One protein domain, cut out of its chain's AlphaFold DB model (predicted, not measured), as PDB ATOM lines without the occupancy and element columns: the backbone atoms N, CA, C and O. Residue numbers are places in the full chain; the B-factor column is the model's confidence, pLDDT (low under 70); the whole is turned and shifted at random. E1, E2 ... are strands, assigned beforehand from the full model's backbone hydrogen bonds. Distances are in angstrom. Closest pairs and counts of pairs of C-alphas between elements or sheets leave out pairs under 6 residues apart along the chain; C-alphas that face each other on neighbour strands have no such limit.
ATOM      1  N   VAL A 174     486.991 362.353 405.089       75.19
ATOM      2  CA  VAL A 174     486.271 361.079 405.246       75.19
ATOM      3  C   VAL A 174     486.620 360.466 406.604       75.19
ATOM      4  O   VAL A 174     487.797 360.360 406.945       75.19
ATOM      5  N   ALA A 175     485.603 360.091 407.381       82.75
ATOM      6  CA  ALA A 175     485.775 359.500 408.706       82.75
ATOM      7  C   ALA A 175     486.402 358.091 408.634       82.75
ATOM      8  O   ALA A 175     486.131 357.365 407.675       82.75
ATOM      9  N   PRO A 176     487.207 357.688 409.633       89.06
ATOM     10  CA  PRO A 176     487.667 356.312 409.771       89.06
ATOM     11  C   PRO A 176     486.505 355.373 410.104       89.06
ATOM     12  O   PRO A 176     485.516 355.798 410.705       89.06
ATOM     13  N   PHE A 177     486.638 354.104 409.728       90.75
ATOM     14  CA  PHE A 177     485.644 353.073 410.017       90.75
ATOM     15  C   PHE A 177     486.288 351.717 410.303       90.75
ATOM     16  O   PHE A 177     487.439 351.484 409.944       90.75
ATOM     17  N   VAL A 178     485.541 350.824 410.950       93.50
ATOM     18  CA  VAL A 178     485.960 349.432 411.175       93.50
ATOM     19  C   VAL A 178     485.304 348.546 410.119       93.50
ATOM     20  O   VAL A 178     484.119 348.712 409.829       93.50
ATOM     21  N   GLU A 179     486.066 347.631 409.531       93.94
ATOM     22  CA  GLU A 179     485.622 346.730 408.466       93.94
ATOM     23  C   GLU A 179     486.044 345.288 408.772       93.94
ATOM     24  O   GLU A 179     487.183 345.055 409.170       93.94
ATOM     25  N   VAL A 180     485.139 344.330 408.582       91.50
ATOM     26  CA  VAL A 180     485.433 342.894 408.595       91.50
ATOM     27  C   VAL A 180     485.670 342.413 407.169       91.50
ATOM     28  O   VAL A 180     484.931 342.792 406.262       91.50
ATOM     29  N   ASN A 181     486.686 341.579 406.989       88.19
ATOM     30  CA  ASN A 181     486.899 340.757 405.810       88.19
ATOM     31  C   ASN A 181     486.591 339.308 406.191       88.19
ATOM     32  O   ASN A 181     487.343 338.695 406.950       88.19
ATOM     33  N   LEU A 182     485.469 338.784 405.698       78.50
ATOM     34  CA  LEU A 182     485.003 337.440 406.041       78.50
ATOM     35  C   LEU A 182     485.832 336.344 405.362       78.50
ATOM     36  O   LEU A 182     485.935 335.256 405.914       78.50
ATOM     37  N   ASP A 183     486.480 336.637 404.230       74.31
ATOM     38  CA  ASP A 183     487.348 335.670 403.544       74.31
ATOM     39  C   ASP A 183     488.613 335.375 404.343       74.31
ATOM     40  O   ASP A 183     489.070 334.239 404.426       74.31
ATOM     41  N   GLU A 184     489.181 336.424 404.933       81.56
ATOM     42  CA  GLU A 184     490.378 336.324 405.765       81.56
ATOM     43  C   GLU A 184     490.038 336.086 407.242       81.56
ATOM     44  O   GLU A 184     490.944 335.839 408.034       81.56
ATOM     45  N   ALA A 185     488.758 336.193 407.623       83.62
ATOM     46  CA  ALA A 185     488.289 336.262 409.010       83.62
ATOM     47  C   ALA A 185     489.059 337.308 409.846       83.62
ATOM     48  O   ALA A 185     489.404 337.093 411.010       83.62
ATOM     49  N   LYS A 186     489.340 338.466 409.236       90.31
ATOM     50  CA  LYS A 186     490.128 339.559 409.826       90.31
ATOM     51  C   LYS A 186     489.325 340.841 409.923       90.31
ATOM     52  O   LYS A 186     488.430 341.098 409.122       90.31
ATOM     53  N   ILE A 187     489.678 341.683 410.889       93.62
ATOM     54  CA  ILE A 187     489.033 342.981 411.103       93.62
ATOM     55  C   ILE A 187     490.083 344.072 411.022       93.62
ATOM     56  O   ILE A 187     491.182 343.940 411.556       93.62
ATOM     57  N   PHE A 188     489.727 345.171 410.368       94.38
ATOM     58  CA  PHE A 188     490.613 346.296 410.142       94.38
ATOM     59  C   PHE A 188     489.981 347.596 410.628       94.38
ATOM     60  O   PHE A 188     488.819 347.882 410.338       94.38
ATOM     61  N   LEU A 189     490.774 348.439 411.289       94.19
ATOM     62  CA  LEU A 189     490.505 349.872 411.338       94.19
ATOM     63  C   LEU A 189     491.031 350.493 410.039       94.19
ATOM     64  O   LEU A 189     492.231 350.456 409.752       94.19
ATOM     65  N   VAL A 190     490.129 351.069 409.253       90.31
ATOM     66  CA  VAL A 190     490.429 351.702 407.969       90.31
ATOM     67  C   VAL A 190     490.415 353.216 408.140       90.31
ATOM     68  O   VAL A 190     489.417 353.807 408.555       90.31
ATOM     69  N   ILE A 191     491.530 353.853 407.785       89.19
ATOM     70  CA  ILE A 191     491.647 355.298 407.597       89.19
ATOM     71  C   ILE A 191     491.565 355.549 406.087       89.19
ATOM     72  O   ILE A 191     492.532 355.267 405.370       89.19
ATOM     73  N   PRO A 192     490.425 356.047 405.578       82.94
ATOM     74  CA  PRO A 192     490.176 356.091 404.146       82.94
ATOM     75  C   PRO A 192     491.095 357.068 403.434       82.94
ATOM     76  O   PRO A 192     491.564 358.050 404.018       82.94
ATOM     77  N   LYS A 193     491.256 356.839 402.130       83.12
ATOM     78  CA  LYS A 193     491.884 357.796 401.221       83.12
ATOM     79  C   LYS A 193     491.268 359.189 401.385       83.12
ATOM     80  O   LYS A 193     490.053 359.356 401.290       83.12
ATOM     81  N   GLN A 194     492.123 360.193 401.561       82.38
ATOM     82  CA  GLN A 194     491.717 361.597 401.661       82.38
ATOM     83  C   GLN A 194     492.151 362.357 400.410       82.38
ATOM     84  O   GLN A 194     493.217 362.087 399.853       82.38
ATOM     85  N   SER A 195     491.346 363.325 399.979       71.75
ATOM     86  CA  SER A 195     491.725 364.275 398.934       71.75
ATOM     87  C   SER A 195     491.373 365.696 399.352       71.75
ATOM     88  O   SER A 195     490.277 365.971 399.844       71.75
ATOM     89  N   PHE A 196     492.320 366.615 399.183       69.56
ATOM     90  CA  PHE A 196     492.145 367.997 399.609       69.56
ATOM     91  C   PHE A 196     492.899 368.970 398.719       69.56
ATOM     92  O   PHE A 196     493.881 368.610 398.080       69.56
ATOM     93  N   ARG A 197     492.399 370.206 398.636       62.34
ATOM     94  CA  ARG A 197     493.042 371.261 397.849       62.34
ATOM     95  C   ARG A 197     494.183 371.882 398.638       62.34
ATOM     96  O   ARG A 197     494.070 372.066 399.849       62.34
ATOM     97  N   THR A 198     495.239 372.265 397.935       58.56
ATOM     98  CA  THR A 198     496.369 373.015 398.486       58.56
ATOM     99  C   THR A 198     495.901 374.434 398.829       58.56
ATOM    100  O   THR A 198     495.940 375.330 397.997       58.56
ATOM    101  N   ILE A 199     495.365 374.647 400.035       53.69
ATOM    102  CA  ILE A 199     494.897 375.981 400.471       53.69
ATOM    103  C   ILE A 199     496.050 376.809 401.073       53.69
ATOM    104  O   ILE A 199     495.926 378.015 401.253       53.69
ATOM    105  N   THR A 200     497.216 376.207 401.321       46.81
ATOM    106  CA  THR A 200     498.336 376.882 401.990       46.81
ATOM    107  C   THR A 200     499.667 376.596 401.310       46.81
ATOM    108  O   THR A 200     500.017 375.436 401.112       46.81
ATOM    109  N   GLU A 201     500.459 377.647 401.082       46.22
ATOM    110  CA  GLU A 201     501.878 377.628 400.669       46.22
ATOM    111  C   GLU A 201     502.819 376.928 401.688       46.22
ATOM    112  O   GLU A 201     504.024 377.141 401.685       46.22
ATOM    113  N   SER A 202     502.299 376.103 402.606       46.81
ATOM    114  CA  SER A 202     503.055 375.542 403.735       46.81
ATOM    115  C   SER A 202     502.714 374.083 404.053       46.81
ATOM    116  O   SER A 202     502.531 373.729 405.213       46.81
ATOM    117  N   ILE A 203     502.664 373.214 403.041       53.97
ATOM    118  CA  ILE A 203     502.895 371.777 403.264       53.97
ATOM    119  C   ILE A 203     504.334 371.504 402.832       53.97
ATOM    120  O   ILE A 203     504.609 371.023 401.741       53.97
ATOM    121  N   SER A 204     505.284 371.906 403.679       51.22
ATOM    122  CA  SER A 204     506.713 371.640 403.459       51.22
ATOM    123  C   SER A 204     507.058 370.156 403.666       51.22
ATOM    124  O   SER A 204     508.158 369.723 403.333       51.22
ATOM    125  N   GLN A 205     506.130 369.372 404.227       57.91
ATOM    126  CA  GLN A 205     506.305 367.963 404.564       57.91
ATOM    127  C   GLN A 205     505.607 367.069 403.530       57.91
ATOM    128  O   GLN A 205     504.399 367.145 403.343       57.91
ATOM    129  N   LYS A 206     506.359 366.158 402.893       64.69
ATOM    130  CA  LYS A 206     505.822 365.131 401.969       64.69
ATOM    131  C   LYS A 206     505.030 364.014 402.678       64.69
ATOM    132  O   LYS A 206     504.634 363.038 402.040       64.69
ATOM    133  N   GLN A 207     504.843 364.119 403.993       69.38
ATOM    134  CA  GLN A 207     504.225 363.111 404.848       69.38
ATOM    135  C   GLN A 207     503.352 363.781 405.914       69.38
ATOM    136  O   GLN A 207     503.682 364.864 406.388       69.38
ATOM    137  N   LEU A 208     502.263 363.116 406.301       77.56
ATOM    138  CA  LEU A 208     501.375 363.532 407.388       77.56
ATOM    139  C   LEU A 208     501.343 362.482 408.495       77.56
ATOM    140  O   LEU A 208     501.301 361.284 408.211       77.56
ATOM    141  N   ASN A 209     501.310 362.945 409.744       81.62
ATOM    142  CA  ASN A 209     501.250 362.091 410.926       81.62
ATOM    143  C   ASN A 209     499.801 361.922 411.390       81.62
ATOM    144  O   ASN A 209     499.149 362.896 411.765       81.62
ATOM    145  N   TYR A 210     499.322 360.683 411.405       84.94
ATOM    146  CA  TYR A 210     498.085 360.308 412.085       84.94
ATOM    147  C   TYR A 210     498.426 359.738 413.454       84.94
ATOM    148  O   TYR A 210     499.309 358.889 413.560       84.94
ATOM    149  N   GLN A 211     497.702 360.171 414.482       88.88
ATOM    150  CA  GLN A 211     497.768 359.577 415.813       88.88
ATOM    151  C   GLN A 211     496.516 358.725 416.006       88.88
ATOM    152  O   GLN A 211     495.391 359.211 415.869       88.88
ATOM    153  N   VAL A 212     496.724 357.440 416.263       90.38
ATOM    154  CA  VAL A 212     495.676 356.436 416.410       90.38
ATOM    155  C   VAL A 212     495.835 355.801 417.779       90.38
ATOM    156  O   VAL A 212     496.871 355.207 418.063       90.38
ATOM    157  N   LYS A 213     494.809 355.898 418.614       90.81
ATOM    158  CA  LYS A 213     494.690 355.109 419.838       90.81
ATOM    159  C   LYS A 213     493.710 353.980 419.591       90.81
ATOM    160  O   LYS A 213     492.620 354.219 419.072       90.81
ATOM    161  N   LEU A 214     494.116 352.766 419.918       90.12
ATOM    162  CA  LEU A 214     493.341 351.541 419.782       90.12
ATOM    163  C   LEU A 214     493.369 350.839 421.132       90.12
ATOM    164  O   LEU A 214     494.429 350.382 421.554       90.12
ATOM    165  N   ASN A 215     492.216 350.750 421.789       87.69
ATOM    166  CA  ASN A 215     492.109 350.299 423.173       87.69
ATOM    167  C   ASN A 215     493.071 351.117 424.066       87.69
ATOM    168  O   ASN A 215     492.889 352.326 424.198       87.69
ATOM    169  N   ASP A 216     494.128 350.496 424.595       81.50
ATOM    170  CA  ASP A 216     495.140 351.150 425.440       81.50
ATOM    171  C   ASP A 216     496.466 351.445 424.708       81.50
ATOM    172  O   ASP A 216     497.409 351.974 425.296       81.50
ATOM    173  N   GLU A 217     496.566 351.107 423.419       86.00
ATOM    174  CA  GLU A 217     497.776 351.299 422.619       86.00
ATOM    175  C   GLU A 217     497.691 352.566 421.769       86.00
ATOM    176  O   GLU A 217     496.737 352.776 421.018       86.00
ATOM    177  N   GLU A 218     498.740 353.385 421.807       87.69
ATOM    178  CA  GLU A 218     498.883 354.547 420.936       87.69
ATOM    179  C   GLU A 218     499.915 354.278 419.840       87.69
ATOM    180  O   GLU A 218     501.044 353.861 420.101       87.69
ATOM    181  N   LYS A 219     499.528 354.533 418.590       85.81
ATOM    182  CA  LYS A 219     500.371 354.366 417.409       85.81
ATOM    183  C   LYS A 219     500.341 355.641 416.578       85.81
ATOM    184  O   LYS A 219     499.285 356.220 416.323       85.81
ATOM    185  N   VAL A 220     501.514 356.070 416.124       84.50
ATOM    186  CA  VAL A 220     501.662 357.193 415.193       84.50
ATOM    187  C   VAL A 220     502.128 356.645 413.855       84.50
ATOM    188  O   VAL A 220     503.100 355.894 413.794       84.50
ATOM    189  N   PHE A 221     501.443 357.019 412.776       81.38
ATOM    190  CA  PHE A 221     501.781 356.565 411.430       81.38
ATOM    191  C   PHE A 221     502.004 357.745 410.495       81.38
ATOM    192  O   PHE A 221     501.203 358.681 410.451       81.38
ATOM    193  N   GLN A 222     503.073 357.654 409.708       78.69
ATOM    194  CA  GLN A 222     503.370 358.569 408.612       78.69
ATOM    195  C   GLN A 222     502.721 358.067 407.327       78.69
ATOM    196  O   GLN A 222     502.907 356.911 406.943       78.69
ATOM    197  N   VAL A 223     501.981 358.938 406.644       77.31
ATOM    198  CA  VAL A 223     501.398 358.634 405.332       77.31
ATOM    199  C   VAL A 223     501.922 359.622 404.305       77.31
ATOM    200  O   VAL A 223     501.891 360.833 404.527       77.31
ATOM    201  N   SER A 224     502.423 359.102 403.186       75.19
ATOM    202  CA  SER A 224     502.931 359.906 402.080       75.19
ATOM    203  C   SER A 224     501.807 360.636 401.351       75.19
ATOM    204  O   SER A 224     500.696 360.124 401.179       75.19
ATOM    205  N   ILE A 225     502.117 361.853 400.914       77.00
ATOM    206  CA  ILE A 225     501.218 362.686 400.122       77.00
ATOM    207  C   ILE A 225     501.598 362.540 398.648       77.00
ATOM    208  O   ILE A 225     502.760 362.715 398.282       77.00
ATOM    209  N   ALA A 226     500.618 362.240 397.799       76.12
ATOM    210  CA  ALA A 226     500.774 362.268 396.352       76.12
ATOM    211  C   ALA A 226     500.147 363.545 395.780       76.12
ATOM    212  O   ALA A 226     498.979 363.846 396.037       76.12
ATOM    213  N   GLU A 227     500.907 364.278 394.972       70.88
ATOM    214  CA  GLU A 227     500.414 365.451 394.250       70.88
ATOM    215  C   GLU A 227     499.682 365.020 392.971       70.88
ATOM    216  O   GLU A 227     500.219 364.280 392.145       70.88
ATOM    217  N   ARG A 228     498.440 365.487 392.789       62.44
ATOM    218  CA  ARG A 228     497.668 365.331 391.546       62.44
ATOM    219  C   ARG A 228     497.031 366.664 391.151       62.44
ATOM    220  O   ARG A 228     495.860 366.924 391.438       62.44
ATOM    221  N   GLY A 229     497.794 367.503 390.452       66.81
ATOM    222  CA  GLY A 229     497.332 368.821 390.005       66.81
ATOM    223  C   GLY A 229     497.063 369.759 391.187       66.81
ATOM    224  O   GLY A 229     497.933 369.954 392.023       66.81
ATOM    225  N   GLU A 230     495.853 370.320 391.284       60.91
ATOM    226  CA  GLU A 230     495.441 371.222 392.382       60.91
ATOM    227  C   GLU A 230     495.077 370.501 393.703       60.91
ATOM    228  O   GLU A 230     494.591 371.133 394.648       60.91
ATOM    229  N   TYR A 231     495.239 369.175 393.764       65.69
ATOM    230  CA  TYR A 231     494.836 368.350 394.902       65.69
ATOM    231  C   TYR A 231     495.988 367.492 395.409       65.69
ATOM    232  O   TYR A 231     496.769 366.931 394.641       65.69
ATOM    233  N   LEU A 232     496.011 367.334 396.726       72.25
ATOM    234  CA  LEU A 232     496.827 366.372 397.441       72.25
ATOM    235  C   LEU A 232     495.967 365.150 397.763       72.25
ATOM    236  O   LEU A 232     494.846 365.283 398.262       72.25
ATOM    237  N   GLU A 233     496.478 363.961 397.456       76.06
ATOM    238  CA  GLU A 233     495.858 362.686 397.808       76.06
ATOM    239  C   GLU A 233     496.703 361.957 398.860       76.06
ATOM    240  O   GLU A 233     497.918 361.827 398.722       76.06
ATOM    241  N   ILE A 234     496.041 361.437 399.892       80.25
ATOM    242  CA  ILE A 234     496.640 360.573 400.915       80.25
ATOM    243  C   ILE A 234     496.132 359.157 400.674       80.25
ATOM    244  O   ILE A 234     494.924 358.962 400.531       80.25
ATOM    245  N   ALA A 235     497.032 358.175 400.619       80.75
ATOM    246  CA  ALA A 235     496.651 356.774 400.462       80.75
ATOM    247  C   ALA A 235     495.823 356.266 401.657       80.75
ATOM    248  O   ALA A 235     495.953 356.754 402.778       80.75
ATOM    249  N   GLU A 236     494.969 355.275 401.404       87.56
ATOM    250  CA  GLU A 236     494.261 354.560 402.467       87.56
ATOM    251  C   GLU A 236     495.258 353.809 403.357       87.56
ATOM    252  O   GLU A 236     496.236 353.239 402.866       87.56
ATOM    253  N   LYS A 237     494.993 353.785 404.664       88.38
ATOM    254  CA  LYS A 237     495.744 352.984 405.629       88.38
ATOM    255  C   LYS A 237     494.798 352.005 406.316       88.38
ATOM    256  O   LYS A 237     493.770 352.410 406.851       88.38
ATOM    257  N   ARG A 238     495.177 350.729 406.331       91.25
ATOM    258  CA  ARG A 238     494.475 349.656 407.048       91.25
ATOM    259  C   ARG A 238     495.344 349.197 408.215       91.25
ATOM    260  O   ARG A 238     496.555 349.044 408.051       91.25
ATOM    261  N   ILE A 239     494.736 349.032 409.383       91.00
ATOM    262  CA  ILE A 239     495.376 348.529 410.601       91.00
ATOM    263  C   ILE A 239     494.600 347.283 411.018       91.00
ATOM    264  O   ILE A 239     493.415 347.393 411.319       91.00
ATOM    265  N   GLU A 240     495.244 346.118 410.997       93.38
ATOM    266  CA  GLU A 240     494.637 344.867 411.467       93.38
ATOM    267  C   GLU A 240     494.402 344.938 412.980       93.38
ATOM    268  O   GLU A 240     495.262 345.392 413.739       93.38
ATOM    269  N   LEU A 241     493.210 344.534 413.405       92.06
ATOM    270  CA  LEU A 241     492.831 344.431 414.804       92.06
ATOM    271  C   LEU A 241     492.977 342.969 415.213       92.06
ATOM    272  O   LEU A 241     492.141 342.145 414.863       92.06
ATOM    273  N   GLU A 242     494.034 342.649 415.954       89.69
ATOM    274  CA  GLU A 242     494.293 341.284 416.445       89.69
ATOM    275  C   GLU A 242     493.474 340.936 417.698       89.69
ATOM    276  O   GLU A 242     493.356 339.771 418.070       89.69
ATOM    277  N   LYS A 243     492.903 341.952 418.357       91.00
ATOM    278  CA  LYS A 243     492.089 341.825 419.569       91.00
ATOM    279  C   LYS A 243     490.740 342.523 419.390       91.00
ATOM    280  O   LYS A 243     490.666 343.482 418.611       91.00
ATOM    281  N   PRO A 244     489.712 342.115 420.160       91.56
ATOM    282  CA  PRO A 244     488.423 342.784 420.159       91.56
ATOM    283  C   PRO A 244     488.550 344.280 420.432       91.56
ATOM    284  O   PRO A 244     489.296 344.719 421.314       91.56
ATOM    285  N   ILE A 245     487.826 345.071 419.643       90.88
ATOM    286  CA  ILE A 245     487.844 346.523 419.780       90.88
ATOM    287  C   ILE A 245     486.969 346.937 420.963       90.88
ATOM    288  O   ILE A 245     485.772 346.653 421.002       90.88
ATOM    289  N   GLN A 246     487.578 347.605 421.934       92.19
ATOM    290  CA  GLN A 246     486.901 348.216 423.075       92.19
ATOM    291  C   GLN A 246     486.732 349.710 422.840       92.19
ATOM    292  O   GLN A 246     485.676 350.264 423.113       92.19
ATOM    293  N   ASN A 247     487.740 350.379 422.287       91.38
ATOM    294  CA  ASN A 247     487.633 351.781 421.907       91.38
ATOM    295  C   ASN A 247     488.673 352.151 420.844       91.38
ATOM    296  O   ASN A 247     489.672 351.454 420.655       91.38
ATOM    297  N   PHE A 248     488.438 353.252 420.133       92.88
ATOM    298  CA  PHE A 248     489.469 353.864 419.305       92.88
ATOM    299  C   PHE A 248     489.323 355.381 419.206       92.88
ATOM    300  O   PHE A 248     488.218 355.920 419.261       92.88
ATOM    301  N   GLU A 249     490.446 356.066 418.995       92.19
ATOM    302  CA  GLU A 249     490.531 357.502 418.732       92.19
ATOM    303  C   GLU A 249     491.503 357.744 417.568       92.19
ATOM    304  O   GLU A 249     492.679 357.407 417.651       92.19
ATOM    305  N   VAL A 250     491.037 358.342 416.470       89.75
ATOM    306  CA  VAL A 250     491.887 358.761 415.345       89.75
ATOM    307  C   VAL A 250     491.917 360.279 415.288       89.75
ATOM    308  O   VAL A 250     490.903 360.934 415.026       89.75
ATOM    309  N   ILE A 251     493.099 360.842 415.506       88.38
ATOM    310  CA  ILE A 251     493.355 362.276 415.454       88.38
ATOM    311  C   ILE A 251     493.968 362.589 414.094       88.38
ATOM    312  O   ILE A 251     495.068 362.142 413.759       88.38
ATOM    313  N   PHE A 252     493.223 363.350 413.297       85.50
ATOM    314  CA  PHE A 252     493.662 363.766 411.978       85.50
ATOM    315  C   PHE A 252     494.660 364.923 412.099       85.50
ATOM    316  O   PHE A 252     494.499 365.785 412.971       85.50
ATOM    317  N   PRO A 253     495.656 364.981 411.201       81.25
ATOM    318  CA  PRO A 253     496.628 366.064 411.161       81.25
ATOM    319  C   PRO A 253     495.951 367.426 410.944       81.25
ATOM    320  O   PRO A 253     494.818 367.533 410.458       81.25
ATOM    321  N   SER A 254     496.657 368.495 411.309       73.75
ATOM    322  CA  SER A 254     496.138 369.870 411.274       73.75
ATOM    323  C   SER A 254     495.701 370.316 409.870       73.75
ATOM    324  O   SER A 254     494.717 371.035 409.712       73.75
ATOM    325  N   GLU A 255     496.373 369.783 408.857       74.19
ATOM    326  CA  GLU A 255     496.176 369.955 407.422       74.19
ATOM    327  C   GLU A 255     494.822 369.402 406.954       74.19
ATOM    328  O   GLU A 255     494.263 369.859 405.958       74.19
ATOM    329  N   LEU A 256     494.252 368.462 407.713       71.81
ATOM    330  CA  LEU A 256     492.915 367.903 407.514       71.81
ATOM    331  C   LEU A 256     491.905 368.480 408.520       71.81
ATOM    332  O   LEU A 256     490.910 367.851 408.879       71.81
ATOM    333  N   GLY A 257     492.146 369.699 409.003       67.06
ATOM    334  CA  GLY A 257     491.209 370.413 409.868       67.06
ATOM    335  C   GLY A 257     491.140 369.889 411.304       67.06
ATOM    336  O   GLY A 257     490.150 370.168 411.981       67.06
ATOM    337  N   ASN A 258     492.163 369.151 411.768       71.56
ATOM    338  CA  ASN A 258     492.373 368.790 413.181       71.56
ATOM    339  C   ASN A 258     491.135 368.127 413.831       71.56
ATOM    340  O   ASN A 258     490.720 368.477 414.944       71.56
ATOM    341  N   ARG A 259     490.483 367.224 413.085       81.44
ATOM    342  CA  ARG A 259     489.308 366.467 413.538       81.44
ATOM    343  C   ARG A 259     489.739 365.231 414.315       81.44
ATOM    344  O   ARG A 259     490.676 364.543 413.923       81.44
ATOM    345  N   THR A 260     489.002 364.914 415.369       86.38
ATOM    346  CA  THR A 260     489.207 363.684 416.137       86.38
ATOM    347  C   THR A 260     487.967 362.822 416.020       86.38
ATOM    348  O   THR A 260     486.886 363.280 416.385       86.38
ATOM    349  N   TYR A 261     488.113 361.599 415.523       89.25
ATOM    350  CA  TYR A 261     487.036 360.613 415.471       89.25
ATOM    351  C   TYR A 261     487.240 359.588 416.572       89.25
ATOM    352  O   TYR A 261     488.359 359.109 416.742       89.25
ATOM    353  N   ARG A 262     486.183 359.250 417.305       91.25
ATOM    354  CA  ARG A 262     486.260 358.260 418.378       91.25
ATOM    355  C   ARG A 262     485.053 357.336 418.415       91.25
ATOM    356  O   ARG A 262     483.974 357.723 417.963       91.25
ATOM    357  N   TYR A 263     485.242 356.169 419.010       92.69
ATOM    358  CA  TYR A 263     484.184 355.216 419.326       92.69
ATOM    359  C   TYR A 263     484.567 354.398 420.559       92.69
ATOM    360  O   TYR A 263     485.740 354.087 420.750       92.69
ATOM    361  N   GLU A 264     483.571 354.034 421.360       91.62
ATOM    362  CA  GLU A 264     483.708 353.189 422.543       91.62
ATOM    363  C   GLU A 264     482.631 352.100 422.501       91.62
ATOM    364  O   GLU A 264     481.454 352.370 422.261       91.62
ATOM    365  N   HIS A 265     483.048 350.854 422.689       93.19
ATOM    366  CA  HIS A 265     482.218 349.666 422.636       93.19
ATOM    367  C   HIS A 265     482.019 349.132 424.055       93.19
ATOM    368  O   HIS A 265     482.905 348.497 424.618       93.19
ATOM    369  N   GLN A 266     480.854 349.420 424.637       88.31
ATOM    370  CA  GLN A 266     480.595 349.212 426.066       88.31
ATOM    371  C   GLN A 266     480.563 347.740 426.500       88.31
ATOM    372  O   GLN A 266     480.881 347.431 427.643       88.31
ATOM    373  N   ASN A 267     480.139 346.824 425.628       87.62
ATOM    374  CA  ASN A 267     480.055 345.403 425.965       87.62
ATOM    375  C   ASN A 267     480.419 344.555 424.752       87.62
ATOM    376  O   ASN A 267     479.850 344.755 423.682       87.62
ATOM    377  N   ASP A 268     481.328 343.607 424.962       90.31
ATOM    378  CA  ASP A 268     481.985 342.808 423.931       90.31
ATOM    379  C   ASP A 268     481.193 341.562 423.516       90.31
ATOM    380  O   ASP A 268     481.689 340.756 422.747       90.31
ATOM    381  N   PHE A 269     479.961 341.366 423.991       92.94
ATOM    382  CA  PHE A 269     479.194 340.159 423.655       92.94
ATOM    383  C   PHE A 269     478.874 340.016 422.158       92.94
ATOM    384  O   PHE A 269     478.685 338.897 421.677       92.94
ATOM    385  N   ILE A 270     478.785 341.135 421.426       95.00
ATOM    386  CA  ILE A 270     478.441 341.144 420.005       95.00
ATOM    387  C   ILE A 270     479.049 342.340 419.268       95.00
ATOM    388  O   ILE A 270     478.920 343.491 419.686       95.00
ATOM    389  N   TYR A 271     479.611 342.074 418.093       95.69
ATOM    390  CA  TYR A 271     479.976 343.097 417.113       95.69
ATOM    391  C   TYR A 271     479.098 342.944 415.878       95.69
ATOM    392  O   TYR A 271     478.820 341.827 415.455       95.69
ATOM    393  N   VAL A 272     478.656 344.053 415.291       95.06
ATOM    394  CA  VAL A 272     477.708 344.033 414.170       95.06
ATOM    395  C   VAL A 272     478.318 344.695 412.949       95.06
ATOM    396  O   VAL A 272     478.919 345.761 413.059       95.06
ATOM    397  N   PHE A 273     478.121 344.089 411.783       92.62
ATOM    398  CA  PHE A 273     478.650 344.519 410.500       92.62
ATOM    399  C   PHE A 273     477.556 344.530 409.433       92.62
ATOM    400  O   PHE A 273     476.782 343.588 409.264       92.62
ATOM    401  N   ILE A 274     477.506 345.622 408.683       87.50
ATOM    402  CA  ILE A 274     476.649 345.799 407.520       87.50
ATOM    403  C   ILE A 274     477.494 345.556 406.285       87.50
ATOM    404  O   ILE A 274     478.488 346.250 406.070       87.50
ATOM    405  N   ALA A 275     477.091 344.594 405.470       82.06
ATOM    406  CA  ALA A 275     477.811 344.273 404.255       82.06
ATOM    407  C   ALA A 275     477.921 345.458 403.292       82.06
ATOM    408  O   ALA A 275     477.002 346.271 403.151       82.06
ATOM    409  N   VAL A 276     479.072 345.534 402.633       74.75
ATOM    410  CA  VAL A 276     479.405 346.555 401.632       74.75
ATOM    411  C   VAL A 276     479.890 345.938 400.312       74.75
ATOM    412  O   VAL A 276     480.451 346.644 399.477       74.75
ATOM    413  N   GLY A 277     479.649 344.634 400.119       65.94
ATOM    414  CA  GLY A 277     480.066 343.849 398.950       65.94
ATOM    415  C   GLY A 277     481.426 343.165 399.130       65.94
ATOM    416  O   GLY A 277     482.159 343.462 400.071       65.94
ATOM    417  N   ASN A 278     481.767 342.232 398.232       66.19
ATOM    418  CA  ASN A 278     483.050 341.506 398.218       66.19
ATOM    419  C   ASN A 278     483.429 340.847 399.561       66.19
ATOM    420  O   ASN A 278     484.591 340.889 399.951       66.19
ATOM    421  N   ASN A 279     482.454 340.280 400.283       71.75
ATOM    422  CA  ASN A 279     482.637 339.673 401.613       71.75
ATOM    423  C   ASN A 279     483.231 340.624 402.668       71.75
ATOM    424  O   ASN A 279     483.770 340.194 403.690       71.75
ATOM    425  N   LEU A 280     483.084 341.932 402.438       82.19
ATOM    426  CA  LEU A 280     483.423 342.981 403.382       82.19
ATOM    427  C   LEU A 280     482.165 343.474 404.099       82.19
ATOM    428  O   LEU A 280     481.098 343.637 403.498       82.19
ATOM    429  N   GLY A 281     482.303 343.791 405.382       87.06
ATOM    430  CA  GLY A 281     481.248 344.417 406.173       87.06
ATOM    431  C   GLY A 281     481.775 345.593 406.975       87.06
ATOM    432  O   GLY A 281     482.802 345.489 407.628       87.06
ATOM    433  N   ARG A 282     481.071 346.725 406.971       89.25
ATOM    434  CA  ARG A 282     481.400 347.872 407.827       89.25
ATOM    435  C   ARG A 282     480.693 347.763 409.161       89.25
ATOM    436  O   ARG A 282     479.504 347.469 409.208       89.25
ATOM    437  N   MET A 283     481.411 348.047 410.238       93.00
ATOM    438  CA  MET A 283     480.867 347.968 411.583       93.00
ATOM    439  C   MET A 283     479.690 348.935 411.761       93.00
ATOM    440  O   MET A 283     479.796 350.131 411.484       93.00
ATOM    441  N   HIS A 284     478.576 348.413 412.264       91.06
ATOM    442  CA  HIS A 284     477.487 349.202 412.821       91.06
ATOM    443  C   HIS A 284     477.838 349.533 414.267       91.06
ATOM    444  O   HIS A 284     477.901 348.647 415.120       91.06
ATOM    445  N   TYR A 285     478.101 350.807 414.546       91.56
ATOM    446  CA  TYR A 285     478.470 351.263 415.883       91.56
ATOM    447  C   TYR A 285     477.297 351.099 416.853       91.56
ATOM    448  O   TYR A 285     476.357 351.896 416.867       91.56
ATOM    449  N   LEU A 286     477.349 350.026 417.644       91.69
ATOM    450  CA  LEU A 286     476.234 349.559 418.462       91.69
ATOM    451  C   LEU A 286     475.954 350.455 419.669       91.69
ATOM    452  O   LEU A 286     474.822 350.473 420.128       91.69
ATOM    453  N   TYR A 287     476.934 351.205 420.166       90.81
ATOM    454  CA  TYR A 287     476.762 352.053 421.346       90.81
ATOM    455  C   TYR A 287     476.922 353.525 421.007       90.81
ATOM    456  O   TYR A 287     477.769 353.887 420.190       90.81
ATOM    457  N   ASP A 288     476.121 354.371 421.650       87.44
ATOM    458  CA  ASP A 288     476.348 355.813 421.667       87.44
ATOM    459  C   ASP A 288     477.296 356.244 422.799       87.44
ATOM    460  O   ASP A 288     477.715 355.448 423.636       87.44
ATOM    461  N   ILE A 289     477.616 357.540 422.832       83.12
ATOM    462  CA  ILE A 289     478.476 358.176 423.846       83.12
ATOM    463  C   ILE A 289     478.010 357.964 425.299       83.12
ATOM    464  O   ILE A 289     478.806 358.113 426.219       83.12
ATOM    465  N   ASN A 290     476.724 357.667 425.516       85.12
ATOM    466  CA  ASN A 290     476.153 357.425 426.842       85.12
ATOM    467  C   ASN A 290     476.021 355.919 427.138       85.12
ATOM    468  O   ASN A 290     475.452 355.553 428.162       85.12
ATOM    469  N   GLY A 291     476.479 355.058 426.226       83.81
ATOM    470  CA  GLY A 291     476.354 353.609 426.313       83.81
ATOM    471  C   GLY A 291     474.979 353.053 425.949       83.81
ATOM    472  O   GLY A 291     474.730 351.868 426.167       83.81
ATOM    473  N   ASN A 292     474.080 353.854 425.363       88.75
ATOM    474  CA  ASN A 292     472.804 353.325 424.885       88.75
ATOM    475  C   ASN A 292     473.012 352.480 423.628       88.75
ATOM    476  O   ASN A 292     473.771 352.854 422.732       88.75
ATOM    477  N   ILE A 293     472.256 351.389 423.529       89.50
ATOM    478  CA  ILE A 293     472.268 350.508 422.363       89.50
ATOM    479  C   ILE A 293     471.537 351.180 421.188       89.50
ATOM    480  O   ILE A 293     470.335 351.468 421.243       89.50
ATOM    481  N   ASN A 294     472.267 351.410 420.102       89.88
ATOM    482  CA  ASN A 294     471.746 351.811 418.807       89.88
ATOM    483  C   ASN A 294     470.962 350.659 418.173       89.88
ATOM    484  O   ASN A 294     471.360 349.497 418.218       89.88
ATOM    485  N   SER A 295     469.841 350.997 417.540       90.94
ATOM    486  CA  SER A 295     468.994 350.006 416.886       90.94
ATOM    487  C   SER A 295     469.680 349.381 415.670       90.94
ATOM    488  O   SER A 295     470.426 350.057 414.958       90.94
ATOM    489  N   LEU A 296     469.392 348.108 415.412       92.94
ATOM    490  CA  LEU A 296     469.836 347.393 414.220       92.94
ATOM    491  C   LEU A 296     468.905 347.683 413.042       92.94
ATOM    492  O   LEU A 296     467.698 347.836 413.237       92.94
ATOM    493  N   PRO A 297     469.423 347.752 411.812       89.06
ATOM    494  CA  PRO A 297     468.569 347.870 410.642       89.06
ATOM    495  C   PRO A 297     467.831 346.544 410.391       89.06
ATOM    496  O   PRO A 297     468.435 345.477 410.451       89.06
ATOM    497  N   GLN A 298     466.535 346.611 410.072       90.44
ATOM    498  CA  GLN A 298     465.729 345.455 409.651       90.44
ATOM    499  C   GLN A 298     466.127 344.982 408.247       90.44
ATOM    500  O   GLN A 298     465.483 345.303 407.249       90.44
ATOM    501  N   LYS A 299     467.248 344.272 408.172       87.00
ATOM    502  CA  LYS A 299     467.802 343.653 406.967       87.00
ATOM    503  C   LYS A 299     468.748 342.521 407.361       87.00
ATOM    504  O   LYS A 299     468.962 342.278 408.546       87.00
ATOM    505  N   GLU A 300     469.317 341.852 406.373       87.38
ATOM    506  CA  GLU A 300     470.401 340.904 406.604       87.38
ATOM    507  C   GLU A 300     471.662 341.625 407.109       87.38
ATOM    508  O   GLU A 300     472.056 342.669 406.571       87.38
ATOM    509  N   ILE A 301     472.258 341.099 408.180       89.69
ATOM    510  CA  ILE A 301     473.465 341.641 408.810       89.69
ATOM    511  C   ILE A 301     474.435 340.523 409.186       89.69
ATOM    512  O   ILE A 301     474.032 339.401 409.486       89.69
ATOM    513  N   TRP A 302     475.715 340.871 409.246       91.50
ATOM    514  CA  TRP A 302     476.751 340.018 409.808       91.50
ATOM    515  C   TRP A 302     477.001 340.395 411.262       91.50
ATOM    516  O   TRP A 302     477.031 341.574 411.614       91.50
ATOM    517  N   ILE A 303     477.204 339.404 412.118       94.12
ATOM    518  CA  ILE A 303     477.570 339.601 413.516       94.12
ATOM    519  C   ILE A 303     478.777 338.742 413.870       94.12
ATOM    520  O   ILE A 303     478.987 337.680 413.293       94.12
ATOM    521  N   LEU A 304     479.547 339.192 414.850       94.56
ATOM    522  CA  LEU A 304     480.520 338.377 415.559       94.56
ATOM    523  C   LEU A 304     479.989 338.176 416.966       94.56
ATOM    524  O   LEU A 304     479.891 339.140 417.728       94.56
ATOM    525  N   LEU A 305     479.617 336.942 417.280       94.56
ATOM    526  CA  LEU A 305     479.053 336.576 418.569       94.56
ATOM    527  C   LEU A 305     480.111 335.871 419.411       94.56
ATOM    528  O   LEU A 305     480.763 334.940 418.938       94.56
ATOM    529  N   LYS A 306     480.270 336.307 420.657       94.31
ATOM    530  CA  LYS A 306     481.164 335.660 421.618       94.31
ATOM    531  C   LYS A 306     480.636 334.266 421.988       94.31
ATOM    532  O   LYS A 306     479.432 334.098 422.150       94.31
ATOM    533  N   GLU A 307     481.522 333.279 422.124       90.94
ATOM    534  CA  GLU A 307     481.182 331.850 422.307       90.94
ATOM    535  C   GLU A 307     480.182 331.552 423.444       90.94
ATOM    536  O   GLU A 307     479.342 330.656 423.322       90.94
ATOM    537  N   ASP A 308     480.241 332.330 424.527       92.25
ATOM    538  CA  ASP A 308     479.386 332.179 425.711       92.25
ATOM    539  C   ASP A 308     477.929 332.622 425.490       92.25
ATOM    540  O   ASP A 308     477.105 332.530 426.401       92.25
ATOM    541  N   PHE A 309     477.593 333.123 424.301       92.31
ATOM    542  CA  PHE A 309     476.283 333.683 423.991       92.31
ATOM    543  C   PHE A 309     475.563 332.895 422.892       92.31
ATOM    544  O   PHE A 309     476.170 332.325 421.985       92.31
ATOM    545  N   GLU A 310     474.233 332.906 422.950       91.19
ATOM    546  CA  GLU A 310     473.344 332.285 421.967       91.19
ATOM    547  C   GLU A 310     472.367 333.300 421.382       91.19
ATOM    548  O   GLU A 310     471.957 334.252 422.046       91.19
ATOM    549  N   LEU A 311     471.952 333.085 420.135       91.81
ATOM    550  CA  LEU A 311     470.911 333.891 419.505       91.81
ATOM    551  C   LEU A 311     469.533 333.274 419.733       91.81
ATOM    552  O   LEU A 311     469.346 332.071 419.586       91.81
ATOM    553  N   GLY A 312     468.539 334.126 419.983       85.12
ATOM    554  CA  GLY A 312     467.123 333.744 419.954       85.12
ATOM    555  C   GLY A 312     466.556 333.541 418.540       85.12
ATOM    556  O   GLY A 312     465.353 333.337 418.395       85.12
ATOM    557  N   ILE A 313     467.394 333.640 417.505       84.44
ATOM    558  CA  ILE A 313     467.068 333.401 416.096       84.44
ATOM    559  C   ILE A 313     468.110 332.451 415.501       84.44
ATOM    560  O   ILE A 313     469.293 332.554 415.824       84.44
ATOM    561  N   GLU A 314     467.675 331.530 414.643       81.50
ATOM    562  CA  GLU A 314     468.587 330.647 413.919       81.50
ATOM    563  C   GLU A 314     469.328 331.451 412.833       81.50
ATOM    564  O   GLU A 314     468.669 332.110 412.026       81.50
ATOM    565  N   PRO A 315     470.674 331.452 412.813       83.75
ATOM    566  CA  PRO A 315     471.429 332.144 411.775       83.75
ATOM    567  C   PRO A 315     471.250 331.513 410.392       83.75
ATOM    568  O   PRO A 315     471.223 330.289 410.264       83.75
ATOM    569  N   ASP A 316     471.235 332.347 409.352       72.94
ATOM    570  CA  ASP A 316     471.184 331.894 407.957       72.94
ATOM    571  C   ASP A 316     472.529 331.306 407.517       72.94
ATOM    572  O   ASP A 316     472.594 330.281 406.834       72.94
ATOM    573  N   VAL A 317     473.623 331.949 407.940       72.31
ATOM    574  CA  VAL A 317     474.994 331.515 407.654       72.31
ATOM    575  C   VAL A 317     475.794 331.482 408.937       72.31
ATOM    576  O   VAL A 317     475.689 332.368 409.785       72.31
ATOM    577  N   ILE A 318     476.631 330.462 409.057       75.69
ATOM    578  CA  ILE A 318     477.579 330.326 410.147       75.69
ATOM    579  C   ILE A 318     478.940 330.017 409.542       75.69
ATOM    580  O   ILE A 318     479.076 329.002 408.859       75.69
ATOM    581  N   GLU A 319     479.917 330.884 409.790       74.69
ATOM    582  CA  GLU A 319     481.293 330.642 409.366       74.69
ATOM    583  C   GLU A 319     482.018 329.764 410.394       74.69
ATOM    584  O   GLU A 319     481.786 329.849 411.607       74.69
ATOM    585  N   ASP A 320     482.893 328.894 409.890       64.44
ATOM    586  CA  ASP A 320     483.673 327.958 410.711       64.44
ATOM    587  C   ASP A 320     484.998 328.563 411.195       64.44
ATOM    588  O   ASP A 320     485.631 328.033 412.112       64.44
ATOM    589  N   THR A 321     485.404 329.694 410.615       78.12
ATOM    590  CA  THR A 321     486.607 330.421 411.014       78.12
ATOM    591  C   THR A 321     486.275 331.414 412.118       78.12
ATOM    592  O   THR A 321     485.519 332.367 411.923       78.12
ATOM    593  N   TRP A 322     486.865 331.195 413.289       83.31
ATOM    594  CA  TRP A 322     486.739 332.096 414.426       83.31
ATOM    595  C   TRP A 322     487.566 333.362 414.219       83.31
ATOM    596  O   TRP A 322     488.695 333.315 413.733       83.31
ATOM    597  N   VAL A 323     487.021 334.489 414.662       86.94
ATOM    598  CA  VAL A 323     487.727 335.765 414.754       86.94
ATOM    599  C   VAL A 323     488.144 335.978 416.206       86.94
ATOM    600  O   VAL A 323     487.401 335.638 417.125       86.94
ATOM    601  N   TRP A 324     489.351 336.506 416.432       88.81
ATOM    602  CA  TRP A 324     489.884 336.770 417.780       88.81
ATOM    603  C   TRP A 324     489.799 335.567 418.747       88.81
ATOM    604  O   TRP A 324     489.683 335.753 419.953       88.81
ATOM    605  N   VAL A 325     489.874 334.336 418.219       82.81
ATOM    606  CA  VAL A 325     489.807 333.039 418.932       82.81
ATOM    607  C   VAL A 325     488.421 332.645 419.459       82.81
ATOM    608  O   VAL A 325     488.070 331.476 419.352       82.81
ATOM    609  N   ASN A 326     487.618 333.575 419.979       89.44
ATOM    610  CA  ASN A 326     486.350 333.268 420.661       89.44
ATOM    611  C   ASN A 326     485.122 334.013 420.111       89.44
ATOM    612  O   ASN A 326     484.066 334.009 420.749       89.44
ATOM    613  N   TYR A 327     485.235 334.631 418.931       91.94
ATOM    614  CA  TYR A 327     484.101 335.225 418.227       91.94
ATOM    615  C   TYR A 327     483.741 334.463 416.961       91.94
ATOM    616  O   TYR A 327     484.564 334.289 416.061       91.94
ATOM    617  N   ARG A 328     482.477 334.060 416.864       88.88
ATOM    618  CA  ARG A 328     481.949 333.332 415.717       88.88
ATOM    619  C   ARG A 328     481.234 334.279 414.751       88.88
ATOM    620  O   ARG A 328     480.306 334.964 415.191       88.88
ATOM    621  N   PRO A 329     481.605 334.311 413.458       90.19
ATOM    622  CA  PRO A 329     480.859 335.055 412.452       90.19
ATOM    623  C   PRO A 329     479.554 334.358 412.079       90.19
ATOM    624  O   PRO A 329     479.535 333.171 411.749       90.19
ATOM    625  N   LEU A 330     478.461 335.116 412.122       88.81
ATOM    626  CA  LEU A 330     477.111 334.654 411.815       88.81
ATOM    627  C   LEU A 330     476.425 335.679 410.906       88.81
ATOM    628  O   LEU A 330     476.509 336.879 411.162       88.81
ATOM    629  N   CYS A 331     475.725 335.216 409.876       86.31
ATOM    630  CA  CYS A 331     474.807 336.041 409.094       86.31
ATOM    631  C   CYS A 331     473.382 335.788 409.584       86.31
ATOM    632  O   CYS A 331     472.981 334.631 409.733       86.31
ATOM    633  N   ILE A 332     472.633 336.857 409.851       88.94
ATOM    634  CA  ILE A 332     471.257 336.778 410.344       88.94
ATOM    635  C   ILE A 332     470.334 337.721 409.571       88.94
ATOM    636  O   ILE A 332     470.671 338.883 409.323       88.94
ATOM    637  N   ASN A 333     469.131 337.251 409.259       87.44
ATOM    638  CA  ASN A 333     468.083 338.048 408.637       87.44
ATOM    639  C   ASN A 333     467.160 338.713 409.675       87.44
ATOM    640  O   ASN A 333     466.420 338.052 410.402       87.44
ATOM    641  N   LEU A 334     467.168 340.053 409.719       90.00
ATOM    642  CA  LEU A 334     466.337 340.851 410.630       90.00
ATOM    643  C   LEU A 334     465.139 341.547 409.965       90.00
ATOM    644  O   LEU A 334     464.528 342.409 410.599       90.00
ATOM    645  N   LYS A 335     464.791 341.232 408.710       85.81
ATOM    646  CA  LYS A 335     463.746 341.952 407.949       85.81
ATOM    647  C   LYS A 335     462.413 342.080 408.688       85.81
ATOM    648  O   LYS A 335     461.868 343.177 408.782       85.81
ATOM    649  N   ASP A 336     461.940 340.980 409.267       85.25
ATOM    650  CA  ASP A 336     460.656 340.915 409.979       85.25
ATOM    651  C   ASP A 336     460.828 340.844 411.506       85.25
ATOM    652  O   ASP A 336     459.894 340.556 412.257       85.25
ATOM    653  N   VAL A 337     462.041 341.127 411.987       89.94
ATOM    654  CA  VAL A 337     462.409 341.035 413.398       89.94
ATOM    655  C   VAL A 337     462.344 342.426 414.021       89.94
ATOM    656  O   VAL A 337     462.940 343.380 413.526       89.94
ATOM    657  N   SER A 338     461.608 342.570 415.124       90.75
ATOM    658  CA  SER A 338     461.498 343.847 415.856       90.75
ATOM    659  C   SER A 338     462.600 344.046 416.898       90.75
ATOM    660  O   SER A 338     462.903 345.178 417.275       90.75
ATOM    661  N   LYS A 339     463.203 342.955 417.374       93.94
ATOM    662  CA  LYS A 339     464.304 342.954 418.337       93.94
ATOM    663  C   LYS A 339     465.138 341.684 418.186       93.94
ATOM    664  O   LYS A 339     464.576 340.601 418.048       93.94
ATOM    665  N   LEU A 340     466.454 341.819 418.260       95.88
ATOM    666  CA  LEU A 340     467.374 340.698 418.397       95.88
ATOM    667  C   LEU A 340     467.532 340.375 419.886       95.88
ATOM    668  O   LEU A 340     467.799 341.270 420.688       95.88
ATOM    669  N   VAL A 341     467.351 339.109 420.249       94.56
ATOM    670  CA  VAL A 341     467.575 338.608 421.611       94.56
ATOM    671  C   VAL A 341     468.851 337.777 421.605       94.56
ATOM    672  O   VAL A 341     468.985 336.869 420.783       94.56
ATOM    673  N   VAL A 342     469.776 338.105 422.503       95.00
ATOM    674  CA  VAL A 342     471.042 337.399 422.700       95.00
ATOM    675  C   VAL A 342     471.109 336.941 424.147       95.00
ATOM    676  O   VAL A 342     471.048 337.766 425.053       95.00
ATOM    677  N   LYS A 343     471.224 335.638 424.361       94.12
ATOM    678  CA  LYS A 343     471.176 335.019 425.678       94.12
ATOM    679  C   LYS A 343     472.574 334.651 426.147       94.12
ATOM    680  O   LYS A 343     473.328 334.030 425.405       94.12
ATOM    681  N   ASP A 344     472.914 335.030 427.368       93.25
ATOM    682  CA  ASP A 344     474.152 334.621 428.028       93.25
ATOM    683  C   ASP A 344     473.993 333.198 428.588       93.25
ATOM    684  O   ASP A 344     473.063 332.931 429.353       93.25
ATOM    685  N   ARG A 345     474.877 332.266 428.218       89.88
ATOM    686  CA  ARG A 345     474.827 330.879 428.711       89.88
ATOM    687  C   ARG A 345     475.200 330.758 430.185       89.88
ATOM    688  O   ARG A 345     474.714 329.852 430.855       89.88
ATOM    689  N   ASN A 346     476.051 331.651 430.682       90.56
ATOM    690  CA  ASN A 346     476.582 331.597 432.038       90.56
ATOM    691  C   ASN A 346     475.597 332.195 433.044       90.56
ATOM    692  O   ASN A 346     475.399 331.642 434.124       90.56
ATOM    693  N   THR A 347     474.968 333.317 432.690       90.00
ATOM    694  CA  THR A 347     474.020 334.021 433.574       90.00
ATOM    695  C   THR A 347     472.556 333.708 433.271       90.00
ATOM    696  O   THR A 347     471.693 333.962 434.109       90.00
ATOM    697  N   ASN A 348     472.265 333.116 432.106       87.38
ATOM    698  CA  ASN A 348     470.911 332.859 431.607       87.38
ATOM    699  C   ASN A 348     470.078 334.150 431.423       87.38
ATOM    700  O   ASN A 348     468.849 334.086 431.380       87.38
ATOM    701  N   GLU A 349     470.744 335.309 431.313       93.44
ATOM    702  CA  GLU A 349     470.135 336.621 431.084       93.44
ATOM    703  C   GLU A 349     469.999 336.946 429.589       93.44
ATOM    704  O   GLU A 349     470.884 336.655 428.778       93.44
ATOM    705  N   ASP A 350     468.900 337.615 429.233       92.31
ATOM    706  CA  ASP A 350     468.619 338.058 427.867       92.31
ATOM    707  C   ASP A 350     469.073 339.509 427.648       92.31
ATOM    708  O   ASP A 350     468.566 340.451 428.265       92.31
ATOM    709  N   LYS A 351     469.963 339.715 426.679       92.75
ATOM    710  CA  LYS A 351     470.311 341.030 426.131       92.75
ATOM    711  C   LYS A 351     469.460 341.307 424.896       92.75
ATOM    712  O   LYS A 351     469.450 340.534 423.940       92.75
ATOM    713  N   VAL A 352     468.751 342.434 424.899       93.56
ATOM    714  CA  VAL A 352     467.811 342.797 423.831       93.56
ATOM    715  C   VAL A 352     468.323 343.998 423.051       93.56
ATOM    716  O   VAL A 352     468.554 345.065 423.616       93.56
ATOM    717  N   ILE A 353     468.427 343.845 421.733       94.44
ATOM    718  CA  ILE A 353     468.832 344.904 420.813       94.44
ATOM    719  C   ILE A 353     467.635 345.248 419.909       94.44
ATOM    720  O   ILE A 353     467.138 344.373 419.202       94.44
ATOM    721  N   PRO A 354     467.131 346.495 419.910       93.50
ATOM    722  CA  PRO A 354     465.976 346.870 419.096       93.50
ATOM    723  C   PRO A 354     466.320 346.902 417.604       93.50
ATOM    724  O   PRO A 354     467.398 347.361 417.233       93.50
TER     725      PRO A 354
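Overview. This is residues 174 to 354 of the 791 residues of an uncharacterized protein of Caldiserica bacterium (UniProt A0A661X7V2). A long body made of three sheets: a six-stranded sheet, E3, E6, E5, E4, E8 and E9, curled like part of a barrel, makes one end; a strongly twisted seven-stranded sheet crosses the middle; and the small sheet E13, E15, E16 makes the other end. The first two sheets are joined where E2 runs on into E3 and E6 into E7. The printed part has 181 residues, no named helix and 16 named strands, E1 to E16 in order along the chain; the sheets are antiparallel and the class is all strand. It is only just compact, close to loose, with a radius of gyration of the C-alphas of 18.8 A, and only just a rod, spanning 62 by 31 by 29 A.

Arrangement. Begin at E1, residues 177 to 181, and E2, residues 186 to 191, a hairpin at 149 degrees; N 188 and O 179 are 2.8 A apart, within hydrogen-bond range. Their sheet runs E7 (237 to 240), E2, E1, E11 (280 to 284), E10 (270 to 277), E12 (300 to 306), E14 (327 to 333). Look at E12 and E14, antiparallel at 153 degrees, for N 303 and O 330, 2.8 A apart. Past E2, the curled sheet runs E3 (194 to 197), E6 (231 to 234), E5 (217 to 228), E4 (207 to 214), E8 (247 to 251), E9 (259 to 264). In it E4, E5 and E6 form a meander, each strand the antiparallel neighbour of the one before. With E3, the antiparallel neighbour of E6, they make a Greek key, four strands in a row with the first beside the fourth; N 232 and O 196 are 2.8 A apart. E5 is staggered: residues 217 to 224 pair with E4, N 219 and O 212 at 2.8 A, and residues 225 to 228 with E6, N 226 and O 233 at 2.9 A. The last sheet runs E13 (309 to 311), E15 (339 to 344), E16 (350 to 354); in the hairpin of E15 and E16, N 342 and O 351 are 2.8 A apart. E12 and E13 meet only through their link, and E14 and E16 are apart.

Along the chain. Find C-alpha 177 at (485.644, 353.073, 410.017), where E1 begins. E5, the longest strand by residues, starts at C-alpha 217, (497.776, 351.299, 422.619), and runs 34.1 A; E4 measures 21.8 A and E10 21.3 A. E16 ends at C-alpha 354, (465.976, 346.870, 419.096).

Size, cuts and confidence. The C-alphas farthest apart, those of Glu 201 and Asn 348, are 62.6 A from each other. The printed part has no cut. The links E11 to E12 and E13 to E14 are long, 15 residues each. Mean pLDDT of the printed part is 84.1; residues 196 to 207 and 228 to 231 are among those under 70.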